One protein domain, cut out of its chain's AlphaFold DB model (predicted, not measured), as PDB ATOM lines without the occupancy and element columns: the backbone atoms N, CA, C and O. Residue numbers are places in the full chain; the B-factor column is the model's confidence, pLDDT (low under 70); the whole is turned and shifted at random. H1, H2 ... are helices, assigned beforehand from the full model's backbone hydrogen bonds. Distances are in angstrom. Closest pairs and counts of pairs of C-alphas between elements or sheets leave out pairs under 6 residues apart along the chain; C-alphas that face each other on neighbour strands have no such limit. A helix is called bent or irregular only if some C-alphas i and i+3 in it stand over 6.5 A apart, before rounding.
ATOM      1  N   SER A  76     403.335 294.011 826.388       93.94
ATOM      2  CA  SER A  76     403.999 292.752 826.745       93.94
ATOM      3  C   SER A  76     403.604 292.300 828.152       93.94
ATOM      4  O   SER A  76     403.242 291.143 828.346       93.94
ATOM      5  N   TYR A  77     403.560 293.231 829.112       96.25
ATOM      6  CA  TYR A  77     403.117 292.968 830.479       96.25
ATOM      7  C   TYR A  77     401.713 292.356 830.489       96.25
ATOM      8  O   TYR A  77     401.521 291.282 831.047       96.25
ATOM      9  N   ILE A  78     400.737 292.982 829.823       95.56
ATOM     10  CA  ILE A  78     399.353 292.477 829.784       95.56
ATOM     11  C   ILE A  78     399.284 291.100 829.112       95.56
ATOM     12  O   ILE A  78     398.640 290.189 829.635       95.56
ATOM     13  N   LYS A  79     399.957 290.943 827.966       95.44
ATOM     14  CA  LYS A  79     399.935 289.712 827.169       95.44
ATOM     15  C   LYS A  79     400.524 288.524 827.928       95.44
ATOM     16  O   LYS A  79     399.940 287.440 827.926       95.44
ATOM     17  N   ASP A  80     401.663 288.730 828.582       95.19
ATOM     18  CA  ASP A  80     402.465 287.639 829.130       95.19
ATOM     19  C   ASP A  80     402.228 287.411 830.635       95.19
ATOM     20  O   ASP A  80     402.506 286.312 831.123       95.19
ATOM     21  N   LYS A  81     401.633 288.374 831.367       96.31
ATOM     22  CA  LYS A  81     401.372 288.286 832.824       96.31
ATOM     23  C   LYS A  81     400.766 286.947 833.229       96.31
ATOM     24  O   LYS A  81     401.297 286.280 834.113       96.31
ATOM     25  N   LYS A  82     399.690 286.513 832.563       96.31
ATOM     26  CA  LYS A  82     398.992 285.256 832.897       96.31
ATOM     27  C   LYS A  82     399.919 284.040 832.813       96.31
ATOM     28  O   LYS A  82     399.904 283.198 833.708       96.31
ATOM     29  N   LYS A  83     400.740 283.961 831.762       96.69
ATOM     30  CA  LYS A  83     401.678 282.854 831.538       96.69
ATOM     31  C   LYS A  83     402.742 282.799 832.635       96.69
ATOM     32  O   LYS A  83     403.025 281.724 833.160       96.69
ATOM     33  N   TYR A  84     403.314 283.945 833.001       96.75
ATOM     34  CA  TYR A  84     404.336 284.019 834.050       96.75
ATOM     35  C   TYR A  84     403.764 283.734 835.444       96.75
ATOM     36  O   TYR A  84     404.377 282.979 836.200       96.75
ATOM     37  N   VAL A  85     402.563 284.240 835.749       97.62
ATOM     38  CA  VAL A  85     401.836 283.904 836.986       97.62
ATOM     39  C   VAL A  85     401.651 282.392 837.102       97.62
ATOM     40  O   VAL A  85     402.027 281.807 838.113       97.62
ATOM     41  N   GLN A  86     401.148 281.736 836.051       96.62
ATOM     42  CA  GLN A  86     400.943 280.284 836.047       96.62
ATOM     43  C   GLN A  86     402.249 279.503 836.231       96.62
ATOM     44  O   GLN A  86     402.272 278.519 836.969       96.62
ATOM     45  N   LYS A  87     403.344 279.954 835.607       96.25
ATOM     46  CA  LYS A  87     404.665 279.330 835.751       96.25
ATOM     47  C   LYS A  87     405.154 279.363 837.202       96.25
ATOM     48  O   LYS A  87     405.614 278.341 837.705       96.25
ATOM     49  N   ILE A  88     405.062 280.513 837.874       96.12
ATOM     50  CA  ILE A  88     405.481 280.636 839.279       96.12
ATOM     51  C   ILE A  88     404.522 279.859 840.188       96.12
ATOM     52  O   ILE A  88     404.976 279.093 841.032       96.12
ATOM     53  N   ALA A  89     403.210 279.971 839.970       95.56
ATOM     54  CA  ALA A  89     402.199 279.237 840.730       95.56
ATOM     55  C   ALA A  89     402.415 277.717 840.684       95.56
ATOM     56  O   ALA A  89     402.308 277.047 841.710       95.56
ATOM     57  N   PHE A  90     402.763 277.179 839.512       94.88
ATOM     58  CA  PHE A  90     403.137 275.776 839.354       94.88
ATOM     59  C   PHE A  90     404.373 275.427 840.192       94.88
ATOM     60  O   PHE A  90     404.318 274.503 840.997       94.88
ATOM     61  N   LYS A  91     405.457 276.213 840.093       95.06
ATOM     62  CA  LYS A  91     406.665 275.989 840.908       95.06
ATOM     63  C   LYS A  91     406.375 276.010 842.412       95.06
ATOM     64  O   LYS A  91     407.002 275.262 843.156       95.06
ATOM     65  N   ILE A  92     405.468 276.878 842.865       93.94
ATOM     66  CA  ILE A  92     405.071 276.950 844.276       93.94
ATOM     67  C   ILE A  92     404.371 275.656 844.695       93.94
ATOM     68  O   ILE A  92     404.759 275.063 845.697       93.94
ATOM     69  N   LYS A  93     403.373 275.216 843.918       89.81
ATOM     70  CA  LYS A  93     402.571 274.021 844.221       89.81
ATOM     71  C   LYS A  93     403.406 272.741 844.231       89.81
ATOM     72  O   LYS A  93     403.207 271.910 845.108       89.81
ATOM     73  N   GLU A  94     404.344 272.610 843.299       91.75
ATOM     74  CA  GLU A  94     405.144 271.389 843.156       91.75
ATOM     75  C   GLU A  94     406.338 271.327 844.116       91.75
ATOM     76  O   GLU A  94     406.681 270.257 844.611       91.75
ATOM     77  N   TYR A  95     406.999 272.462 844.378       90.25
ATOM     78  CA  TYR A  95     408.344 272.442 844.970       90.25
ATOM     79  C   TYR A  95     408.489 273.245 846.265       90.25
ATOM     80  O   TYR A  95     409.554 273.200 846.881       90.25
ATOM     81  N   ASN A  96     407.469 273.993 846.704       89.19
ATOM     82  CA  ASN A  96     407.605 274.899 847.845       89.19
ATOM     83  C   ASN A  96     406.694 274.537 849.024       89.19
ATOM     84  O   ASN A  96     405.642 275.136 849.253       89.19
ATOM     85  N   THR A  97     407.168 273.593 849.834       89.12
ATOM     86  CA  THR A  97     406.483 273.107 851.042       89.12
ATOM     87  C   THR A  97     406.276 274.188 852.107       89.12
ATOM     88  O   THR A  97     405.288 274.149 852.846       89.12
ATOM     89  N   TYR A  98     407.173 275.178 852.185       92.44
ATOM     90  CA  TYR A  98     407.049 276.294 853.124       92.44
ATOM     91  C   TYR A  98     405.902 277.236 852.733       92.44
ATOM     92  O   TYR A  98     405.027 277.504 853.560       92.44
ATOM     93  N   LEU A  99     405.846 277.666 851.466       92.88
ATOM     94  CA  LEU A  99     404.720 278.461 850.962       92.88
ATOM     95  C   LEU A  99     403.401 277.691 851.047       92.88
ATOM     96  O   LEU A  99     402.404 278.270 851.465       92.88
ATOM     97  N   ASP A 100     403.385 276.395 850.738       90.12
ATOM     98  CA  ASP A 100     402.186 275.559 850.879       90.12
ATOM     99  C   ASP A 100     401.669 275.531 852.335       90.12
ATOM    100  O   ASP A 100     400.471 275.658 852.602       90.12
ATOM    101  N   SER A 101     402.575 275.465 853.317       91.25
ATOM    102  CA  SER A 101     402.223 275.600 854.736       91.25
ATOM    103  C   SER A 101     401.620 276.972 855.068       91.25
ATOM    104  O   SER A 101     400.584 277.037 855.737       91.25
ATOM    105  N   LEU A 102     402.217 278.065 854.577       92.12
ATOM    106  CA  LEU A 102     401.691 279.421 854.770       92.12
ATOM    107  C   LEU A 102     400.309 279.600 854.124       92.12
ATOM    108  O   LEU A 102     399.407 280.131 854.766       92.12
ATOM    109  N   ILE A 103     400.109 279.087 852.909       92.25
ATOM    110  CA  ILE A 103     398.829 279.134 852.188       92.25
ATOM    111  C   ILE A 103     397.751 278.365 852.955       92.25
ATOM    112  O   ILE A 103     396.645 278.873 853.142       92.25
ATOM    113  N   ARG A 104     398.060 277.169 853.475       90.06
ATOM    114  CA  ARG A 104     397.116 276.412 854.317       90.06
ATOM    115  C   ARG A 104     396.737 277.161 855.594       90.06
ATOM    116  O   ARG A 104     395.575 277.110 855.990       90.06
ATOM    117  N   LYS A 105     397.687 277.845 856.242       91.38
ATOM    118  CA  LYS A 105     397.402 278.689 857.417       91.38
ATOM    119  C   LYS A 105     396.520 279.880 857.045       91.38
ATOM    120  O   LYS A 105     395.522 280.119 857.720       91.38
ATOM    121  N   TYR A 106     396.831 280.562 855.943       93.25
ATOM    122  CA  TYR A 106     396.023 281.667 855.433       93.25
ATOM    123  C   TYR A 106     394.583 281.230 855.130       93.25
ATOM    124  O   TYR A 106     393.651 281.873 855.595       93.25
ATOM    125  N   ARG A 107     394.374 280.088 854.459       90.19
ATOM    126  CA  ARG A 107     393.026 279.549 854.177       90.19
ATOM    127  C   ARG A 107     392.200 279.250 855.432       90.19
ATOM    128  O   ARG A 107     390.978 279.304 855.371       90.19
ATOM    129  N   LYS A 108     392.848 278.911 856.550       90.19
ATOM    130  CA  LYS A 108     392.166 278.641 857.826       90.19
ATOM    131  C   LYS A 108     391.803 279.918 858.579       90.19
ATOM    132  O   LYS A 108     390.724 279.988 859.152       90.19
ATOM    133  N   ASN A 109     392.708 280.898 858.593       87.12
ATOM    134  CA  ASN A 109     392.617 282.040 859.506       87.12
ATOM    135  C   ASN A 109     392.250 283.362 858.811       87.12
ATOM    136  O   ASN A 109     391.880 284.314 859.490       87.12
ATOM    137  N   GLY A 110     392.403 283.459 857.485       80.94
ATOM    138  CA  GLY A 110     392.147 284.669 856.691       80.94
ATOM    139  C   GLY A 110     392.999 285.885 857.074       80.94
ATOM    140  O   GLY A 110     392.673 287.010 856.699       80.94
ATOM    141  N   GLY A 111     394.059 285.688 857.861       89.50
ATOM    142  CA  GLY A 111     394.789 286.773 858.503       89.50
ATOM    143  C   GLY A 111     395.662 287.580 857.540       89.50
ATOM    144  O   GLY A 111     396.342 287.051 856.659       89.50
ATOM    145  N   ILE A 112     395.683 288.900 857.751       89.50
ATOM    146  CA  ILE A 112     396.516 289.846 856.989       89.50
ATOM    147  C   ILE A 112     398.008 289.529 857.163       89.50
ATOM    148  O   ILE A 112     398.787 289.673 856.223       89.50
ATOM    149  N   LYS A 113     398.417 289.064 858.351       89.44
ATOM    150  CA  LYS A 113     399.816 288.711 858.629       89.44
ATOM    151  C   LYS A 113     400.279 287.562 857.740       89.44
ATOM    152  O   LYS A 113     401.331 287.668 857.119       89.44
ATOM    153  N   GLU A 114     399.477 286.509 857.628       88.75
ATOM    154  CA  GLU A 114     399.764 285.364 856.771       88.75
ATOM    155  C   GLU A 114     399.809 285.769 855.295       88.75
ATOM    156  O   GLU A 114     400.708 285.335 854.578       88.75
ATOM    157  N   PHE A 115     398.907 286.652 854.852       90.62
ATOM    158  CA  PHE A 115     398.939 287.196 853.491       90.62
ATOM    159  C   PHE A 115     400.256 287.926 853.193       90.62
ATOM    160  O   PHE A 115     400.900 287.664 852.177       90.62
ATOM    161  N   ILE A 116     400.690 288.806 854.103       92.06
ATOM    162  CA  ILE A 116     401.960 289.536 853.980       92.06
ATOM    163  C   ILE A 116     403.145 288.563 853.970       92.06
ATOM    164  O   ILE A 116     404.046 288.709 853.148       92.06
ATOM    165  N   SER A 117     403.139 287.536 854.827       93.44
ATOM    166  CA  SER A 117     404.193 286.516 854.837       93.44
ATOM    167  C   SER A 117     404.287 285.754 853.515       93.44
ATOM    168  O   SER A 117     405.392 285.526 853.033       93.44
ATOM    169  N   ILE A 118     403.151 285.395 852.904       94.69
ATOM    170  CA  ILE A 118     403.127 284.751 851.581       94.69
ATOM    171  C   ILE A 118     403.718 285.692 850.527       94.69
ATOM    172  O   ILE A 118     404.574 285.271 849.751       94.69
ATOM    173  N   LYS A 119     403.292 286.962 850.511       95.44
ATOM    174  CA  LYS A 119     403.773 287.966 849.552       95.44
ATOM    175  C   LYS A 119     405.293 288.132 849.630       95.44
ATOM    176  O   LYS A 119     405.966 288.002 848.611       95.44
ATOM    177  N   ASN A 120     405.823 288.336 850.836       95.19
ATOM    178  CA  ASN A 120     407.255 288.535 851.068       95.19
ATOM    179  C   ASN A 120     408.077 287.297 850.686       95.19
ATOM    180  O   ASN A 120     409.142 287.419 850.089       95.19
ATOM    181  N   GLU A 121     407.580 286.098 850.996       95.50
ATOM    182  CA  GLU A 121     408.272 284.857 850.641       95.50
ATOM    183  C   GLU A 121     408.280 284.617 849.122       95.50
ATOM    184  O   GLU A 121     409.281 284.152 848.580       95.50
ATOM    185  N   ILE A 122     407.191 284.950 848.417       95.94
ATOM    186  CA  ILE A 122     407.159 284.894 846.947       95.94
ATOM    187  C   ILE A 122     408.174 285.872 846.363       95.94
ATOM    188  O   ILE A 122     408.922 285.501 845.459       95.94
ATOM    189  N   GLU A 123     408.195 287.101 846.876       94.62
ATOM    190  CA  GLU A 123     409.106 288.149 846.427       94.62
ATOM    191  C   GLU A 123     410.569 287.731 846.578       94.62
ATOM    192  O   GLU A 123     411.329 287.853 845.623       94.62
ATOM    193  N   LEU A 124     410.935 287.164 847.732       93.81
ATOM    194  CA  LEU A 124     412.295 286.716 848.021       93.81
ATOM    195  C   LEU A 124     412.680 285.471 847.214       93.81
ATOM    196  O   LEU A 124     413.742 285.417 846.601       93.81
ATOM    197  N   ARG A 125     411.826 284.443 847.193       93.88
ATOM    198  CA  ARG A 125     412.204 283.149 846.610       93.88
ATOM    199  C   ARG A 125     412.115 283.110 845.088       93.88
ATOM    200  O   ARG A 125     412.831 282.334 844.457       93.88
ATOM    201  N   TYR A 126     411.240 283.918 844.497       94.69
ATOM    202  CA  TYR A 126     411.063 284.007 843.045       94.69
ATOM    203  C   TYR A 126     411.562 285.337 842.482       94.69
ATOM    204  O   TYR A 126     411.181 285.698 841.370       94.69
ATOM    205  N   GLU A 127     412.441 286.037 843.208       92.75
ATOM    206  CA  GLU A 127     413.002 287.334 842.817       92.75
ATOM    207  C   GLU A 127     413.508 287.331 841.371       92.75
ATOM    208  O   GLU A 127     413.133 288.189 840.580       92.75
ATOM    209  N   ILE A 128     414.284 286.317 840.979       91.06
ATOM    210  CA  ILE A 128     414.836 286.212 839.622       91.06
ATOM    211  C   ILE A 128     413.728 286.045 838.571       91.06
ATOM    212  O   ILE A 128     413.773 286.682 837.520       91.06
ATOM    213  N   ASP A 129     412.722 285.196 838.817       92.81
ATOM    214  CA  ASP A 129     411.596 285.026 837.886       92.81
ATOM    215  C   ASP A 129     410.770 286.324 837.777       92.81
ATOM    216  O   ASP A 129     410.318 286.672 836.682       92.81
ATOM    217  N   ILE A 130     410.602 287.050 838.889       94.62
ATOM    218  CA  ILE A 130     409.907 288.341 838.951       94.62
ATOM    219  C   ILE A 130     410.703 289.406 838.192       94.62
ATOM    220  O   ILE A 130     410.151 290.040 837.297       94.62
ATOM    221  N   ASN A 131     411.995 289.565 838.476       93.06
ATOM    222  CA  ASN A 131     412.867 290.544 837.826       93.06
ATOM    223  C   ASN A 131     412.955 290.286 836.319       93.06
ATOM    224  O   ASN A 131     412.793 291.215 835.532       93.06
ATOM    225  N   ASN A 132     413.083 289.025 835.897       91.25
ATOM    226  CA  ASN A 132     413.072 288.659 834.479       91.25
ATOM    227  C   ASN A 132     411.783 289.064 833.754       91.25
ATOM    228  O   ASN A 132     411.812 289.333 832.553       91.25
ATOM    229  N   PHE A 133     410.651 289.096 834.456       93.75
ATOM    230  CA  PHE A 133     409.383 289.537 833.890       93.75
ATOM    231  C   PHE A 133     409.238 291.067 833.938       93.75
ATOM    232  O   PHE A 133     409.048 291.705 832.898       93.75
ATOM    233  N   ILE A 134     409.363 291.665 835.127       94.88
ATOM    234  CA  ILE A 134     409.096 293.090 835.360       94.88
ATOM    235  C   ILE A 134     410.151 293.986 834.719       94.88
ATOM    236  O   ILE A 134     409.795 295.022 834.164       94.88
ATOM    237  N   LEU A 135     411.422 293.583 834.749       92.69
ATOM    238  CA  LEU A 135     412.550 294.341 834.203       92.69
ATOM    239  C   LEU A 135     412.946 293.857 832.804       92.69
ATOM    240  O   LEU A 135     414.027 294.178 832.320       92.69
ATOM    241  N   SER A 136     412.077 293.100 832.126       87.69
ATOM    242  CA  SER A 136     412.365 292.504 830.816       87.69
ATOM    243  C   SER A 136     412.857 293.514 829.770       87.69
ATOM    244  O   SER A 136     413.738 293.184 828.977       87.69
ATOM    245  N   SER A 137     412.343 294.750 829.774       82.44
ATOM    246  CA  SER A 137     412.835 295.825 828.896       82.44
ATOM    247  C   SER A 137     414.276 296.238 829.206       82.44
ATOM    248  O   SER A 137     415.051 296.452 828.280       82.44
ATOM    249  N   ILE A 138     414.650 296.303 830.485       83.56
ATOM    250  CA  ILE A 138     415.973 296.744 830.952       83.56
ATOM    251  C   ILE A 138     417.002 295.626 830.791       83.56
ATOM    252  O   ILE A 138     418.111 295.867 830.323       83.56
ATOM    253  N   ILE A 139     416.628 294.383 831.099       76.88
ATOM    254  CA  ILE A 139     417.512 293.219 830.956       76.88
ATOM    255  C   ILE A 139     417.922 293.040 829.492       76.88
ATOM    256  O   ILE A 139     419.098 292.829 829.218       76.88
ATOM    257  N   LYS A 140     417.000 293.239 828.537       72.88
ATOM    258  CA  LYS A 140     417.336 293.268 827.099       72.88
ATOM    259  C   LYS A 140     418.378 294.335 826.741       72.88
ATOM    260  O   LYS A 140     419.046 294.207 825.720       72.88
ATOM    261  N   ILE A 141     418.471 295.406 827.529       66.94
ATOM    262  CA  ILE A 141     419.358 296.545 827.286       66.94
ATOM    263  C   ILE A 141     420.724 296.355 827.958       66.94
ATOM    264  O   ILE A 141     421.720 296.683 827.316       66.94
ATOM    265  N   ASN A 142     420.772 295.863 829.203       70.56
ATOM    266  CA  ASN A 142     421.972 295.911 830.052       70.56
ATOM    267  C   ASN A 142     422.404 294.552 830.648       70.56
ATOM    268  O   ASN A 142     423.417 294.500 831.332       70.56
ATOM    269  N   ASN A 143     421.660 293.455 830.424       69.19
ATOM    270  CA  ASN A 143     421.913 292.096 830.955       69.19
ATOM    271  C   ASN A 143     422.154 291.978 832.481       69.19
ATOM    272  O   ASN A 143     422.425 290.887 832.977       69.19
ATOM    273  N   ASP A 144     422.034 293.069 833.230       69.75
ATOM    274  CA  ASP A 144     422.277 293.140 834.662       69.75
ATOM    275  C   ASP A 144     420.950 293.029 835.417       69.75
ATOM    276  O   ASP A 144     420.082 293.894 835.305       69.75
ATOM    277  N   ILE A 145     420.788 291.937 836.162       66.00
ATOM    278  CA  ILE A 145     419.589 291.626 836.958       66.00
ATOM    279  C   ILE A 145     419.760 292.093 838.416       66.00
ATOM    280  O   ILE A 145     418.778 292.155 839.155       66.00
ATOM    281  N   ASN A 146     420.984 292.441 838.826       66.25
ATOM    282  CA  ASN A 146     421.328 292.711 840.223       66.25
ATOM    283  C   ASN A 146     421.226 294.195 840.594       66.25
ATOM    284  O   ASN A 146     421.276 294.534 841.775       66.25
ATOM    285  N   ASN A 147     421.092 295.084 839.610       69.31
ATOM    286  CA  ASN A 147     420.881 296.503 839.868       69.31
ATOM    287  C   ASN A 147     419.429 296.806 840.259       69.31
ATOM    288  O   ASN A 147     418.472 296.282 839.682       69.31
ATOM    289  N   ASP A 148     419.259 297.713 841.221       83.38
ATOM    290  CA  ASP A 148     417.941 298.140 841.684       83.38
ATOM    291  C   ASP A 148     417.327 299.176 840.730       83.38
ATOM    292  O   ASP A 148     417.399 300.388 840.947       83.38
ATOM    293  N   TYR A 149     416.668 298.685 839.682       89.62
ATOM    294  CA  TYR A 149     415.963 299.505 838.693       89.62
ATOM    295  C   TYR A 149     414.545 299.924 839.105       89.62
ATOM    296  O   TYR A 149     413.899 300.680 838.380       89.62
ATOM    297  N   TYR A 150     414.037 299.458 840.246       92.12
ATOM    298  CA  TYR A 150     412.647 299.684 840.631       92.12
ATOM    299  C   TYR A 150     412.426 301.111 841.146       92.12
ATOM    300  O   TYR A 150     412.869 301.464 842.242       92.12
ATOM    301  N   GLY A 151     411.742 301.943 840.360       93.25
ATOM    302  CA  GLY A 151     411.153 303.203 840.808       93.25
ATOM    303  C   GLY A 151     409.689 303.013 841.214       93.25
ATOM    304  O   GLY A 151     409.245 301.904 841.515       93.25
ATOM    305  N   GLU A 152     408.923 304.100 841.264       93.69
ATOM    306  CA  GLU A 152     407.519 304.065 841.692       93.69
ATOM    307  C   GLU A 152     406.657 303.190 840.765       93.69
ATOM    308  O   GLU A 152     405.867 302.361 841.230       93.69
ATOM    309  N   TYR A 153     406.831 303.324 839.447       96.50
ATOM    310  CA  TYR A 153     405.976 302.649 838.479       96.50
ATOM    311  C   TYR A 153     406.248 301.142 838.411       96.50
ATOM    312  O   TYR A 153     405.310 300.341 838.445       96.50
ATOM    313  N   LEU A 154     407.515 300.734 838.339       95.94
ATOM    314  CA  LEU A 154     407.898 299.327 838.286       95.94
ATOM    315  C   LEU A 154     407.613 298.626 839.618       95.94
ATOM    316  O   LEU A 154     407.205 297.465 839.591       95.94
ATOM    317  N   ASN A 155     407.728 299.314 840.765       96.25
ATOM    318  CA  ASN A 155     407.279 298.765 842.052       96.25
ATOM    319  C   ASN A 155     405.772 298.493 842.055       96.25
ATOM    320  O   ASN A 155     405.353 297.401 842.437       96.25
ATOM    321  N   SER A 156     404.959 299.420 841.539       96.50
ATOM    322  CA  SER A 156     403.516 299.195 841.385       96.50
ATOM    323  C   SER A 156     403.212 297.985 840.482       96.50
ATOM    324  O   SER A 156     402.353 297.161 840.804       96.50
ATOM    325  N   LYS A 157     403.954 297.806 839.377       97.31
ATOM    326  CA  LYS A 157     403.800 296.642 838.481       97.31
ATOM    327  C   LYS A 157     404.256 295.327 839.100       97.31
ATOM    328  O   LYS A 157     403.627 294.296 838.845       97.31
ATOM    329  N   LYS A 158     405.323 295.355 839.894       96.50
ATOM    330  CA  LYS A 158     405.803 294.214 840.677       96.50
ATOM    331  C   LYS A 158     404.771 293.807 841.724       96.50
ATOM    332  O   LYS A 158     404.438 292.630 841.811       96.50
ATOM    333  N   GLU A 159     404.202 294.762 842.449       96.25
ATOM    334  CA  GLU A 159     403.159 294.500 843.438       96.25
ATOM    335  C   GLU A 159     401.900 293.884 842.809       96.25
ATOM    336  O   GLU A 159     401.440 292.835 843.262       96.25
ATOM    337  N   ASP A 160     401.383 294.470 841.726       96.88
ATOM    338  CA  ASP A 160     400.247 293.923 840.966       96.88
ATOM    339  C   ASP A 160     400.532 292.507 840.424       96.88
ATOM    340  O   ASP A 160     399.650 291.642 840.370       96.88
ATOM    341  N   PHE A 161     401.780 292.234 840.039       97.69
ATOM    342  CA  PHE A 161     402.198 290.911 839.591       97.69
ATOM    343  C   PHE A 161     402.227 289.893 840.736       97.69
ATOM    344  O   PHE A 161     401.635 288.822 840.602       97.69
ATOM    345  N   ILE A 162     402.844 290.227 841.873       97.19
ATOM    346  CA  ILE A 162     402.906 289.341 843.044       97.19
ATOM    347  C   ILE A 162     401.498 289.063 843.578       97.19
ATOM    348  O   ILE A 162     401.160 287.908 843.830       97.19
ATOM    349  N   ASN A 163     400.638 290.079 843.668       95.94
ATOM    350  CA  ASN A 163     399.248 289.904 844.095       95.94
ATOM    351  C   ASN A 163     398.485 288.928 843.181       95.94
ATOM    352  O   ASN A 163     397.710 288.098 843.663       95.94
ATOM    353  N   ALA A 164     398.738 288.967 841.869       96.88
ATOM    354  CA  ALA A 164     398.160 288.008 840.932       96.88
ATOM    355  C   ALA A 164     398.674 286.573 841.159       96.88
ATOM    356  O   ALA A 164     397.895 285.627 841.044       96.88
ATOM    357  N   ILE A 165     399.951 286.398 841.528       97.00
ATOM    358  CA  ILE A 165     400.501 285.089 841.917       97.00
ATOM    359  C   ILE A 165     399.796 284.577 843.170       97.00
ATOM    360  O   ILE A 165     399.288 283.457 843.145       97.00
ATOM    361  N   VAL A 166     399.704 285.394 844.224       94.50
ATOM    362  CA  VAL A 166     399.027 285.022 845.479       94.50
ATOM    363  C   VAL A 166     397.584 284.594 845.205       94.50
ATOM    364  O   VAL A 166     397.179 283.506 845.602       94.50
ATOM    365  N   THR A 167     396.840 285.382 844.429       92.62
ATOM    366  CA  THR A 167     395.447 285.073 844.055       92.62
ATOM    367  C   THR A 167     395.315 283.758 843.273       92.62
ATOM    368  O   THR A 167     394.276 283.115 843.314       92.62
ATOM    369  N   SER A 168     396.355 283.333 842.550       94.50
ATOM    370  CA  SER A 168     396.327 282.090 841.761       94.50
ATOM    371  C   SER A 168     396.631 280.811 842.557       94.50
ATOM    372  O   SER A 168     396.387 279.700 842.067       94.50
TER     373      SER A 168
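What this domain is: This is residues 76 to 168 of the 170 residues of an uncharacterized protein of Clostridium sp. C8 (UniProt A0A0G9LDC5). Two long helices, H1 and H6, meet in the body of an elongated, all-helix domain, the last part of H6 packing on the middle of H1, and the short helix H4 packs on both. The helical hairpin of H2 and H3 makes one end of the long axis, with H3 packed on H6 and the turn at residues 108 to 113 sticking out; the short helix H5 lies at the other end, near H4. The printed part has 93 residues with six named helices, H1 to H6 in order along the chain, and no named strand. It is compact, with a radius of gyration of the C-alphas of 13.8 A, and its C-alphas span 44 by 26 by 23 A.

Where its parts are: Find C-alpha 76 at (403.999, 292.752, 826.745); from there H1, residues 76 to 95, runs 27.6 A to C-alpha 95 at (408.344, 272.442, 844.970). Look near residue 83 for a kink of 32 degrees; H1 is irregular, with C-alphas 79 and 82 standing 7.3 A apart. Next come H2, residues 97 to 109, 18.5 A long, and H3, residues 112 to 125, 20.0 A long. After Tyr 126 you meet two short helices, H4 at residues 127 to 134 and H5 at residues 136 to 142. Nine residues later H6 begins at Glu 152, and it runs 24.7 A to Ser 168, whose C-alpha is at (396.327, 282.090, 841.761).

How they stand to each other: Begin with H1, which shares the place of hub with H6, each touching three helices. H1 touches H6 with residues 81 to 89 alone, and H6 touches it with residues 161 to 168 alone; look at the closest C-alphas, those of Val 85 and Ile 165, 5.2 A apart. The two run the same way at a steep tilt of 48 degrees. H4 touches H1 at a shallow tilt of 18 degrees, opposite ways, with the C-alphas of Tyr 84 and Phe 133 closest at 7.5 A. H4 also touches residues 154 to 158 of H6, at a steep tilt of 67 degrees, and there the closest C-alphas are those of Ile 134 and Lys 158, 6.4 A apart. Residues 118 to 123 of H3 touch residues 162 to 166 of H6; the C-alphas of Lys 119 and Ile 162 are closest at 6.7 A, and the lines are only just about perpendicular at 72 degrees. H2 and H3 form a helical hairpin: they touch at a shallow tilt of 17 degrees, opposite ways, with the C-alphas of Tyr 106 and Glu 114 closest at 5.4 A. H1 and H2 only just touch, and only at the corner by their link, with 3 pairs of C-alphas within 8 A, the closest being Lys 93 and Asp 100 at 6.8 A. H5 touches no helix but is near H4, where the C-alphas of Asn 132 and Ile 139 are closest at 7.3 A. H1 and H3 are apart, and so are H2 and H6. In H2, H3, H4 and H6 every O i to N i+4 pair is within hydrogen-bond range, against 14 of 16 in H1 and 2 of 3 in H5.

The domain as a whole: The two C-alphas farthest apart are those of Lys 108 and Ile 141, at 44.6 A, while the first and last printed C-alphas are 20.0 A apart. The printed part has no cut. Four links are tight; the one from H5 to H6 is short but not tight, and no link is long. The mean pLDDT of the printed part is 90.8, and the residues under 70 are Ile 141 and residues 143 to 147.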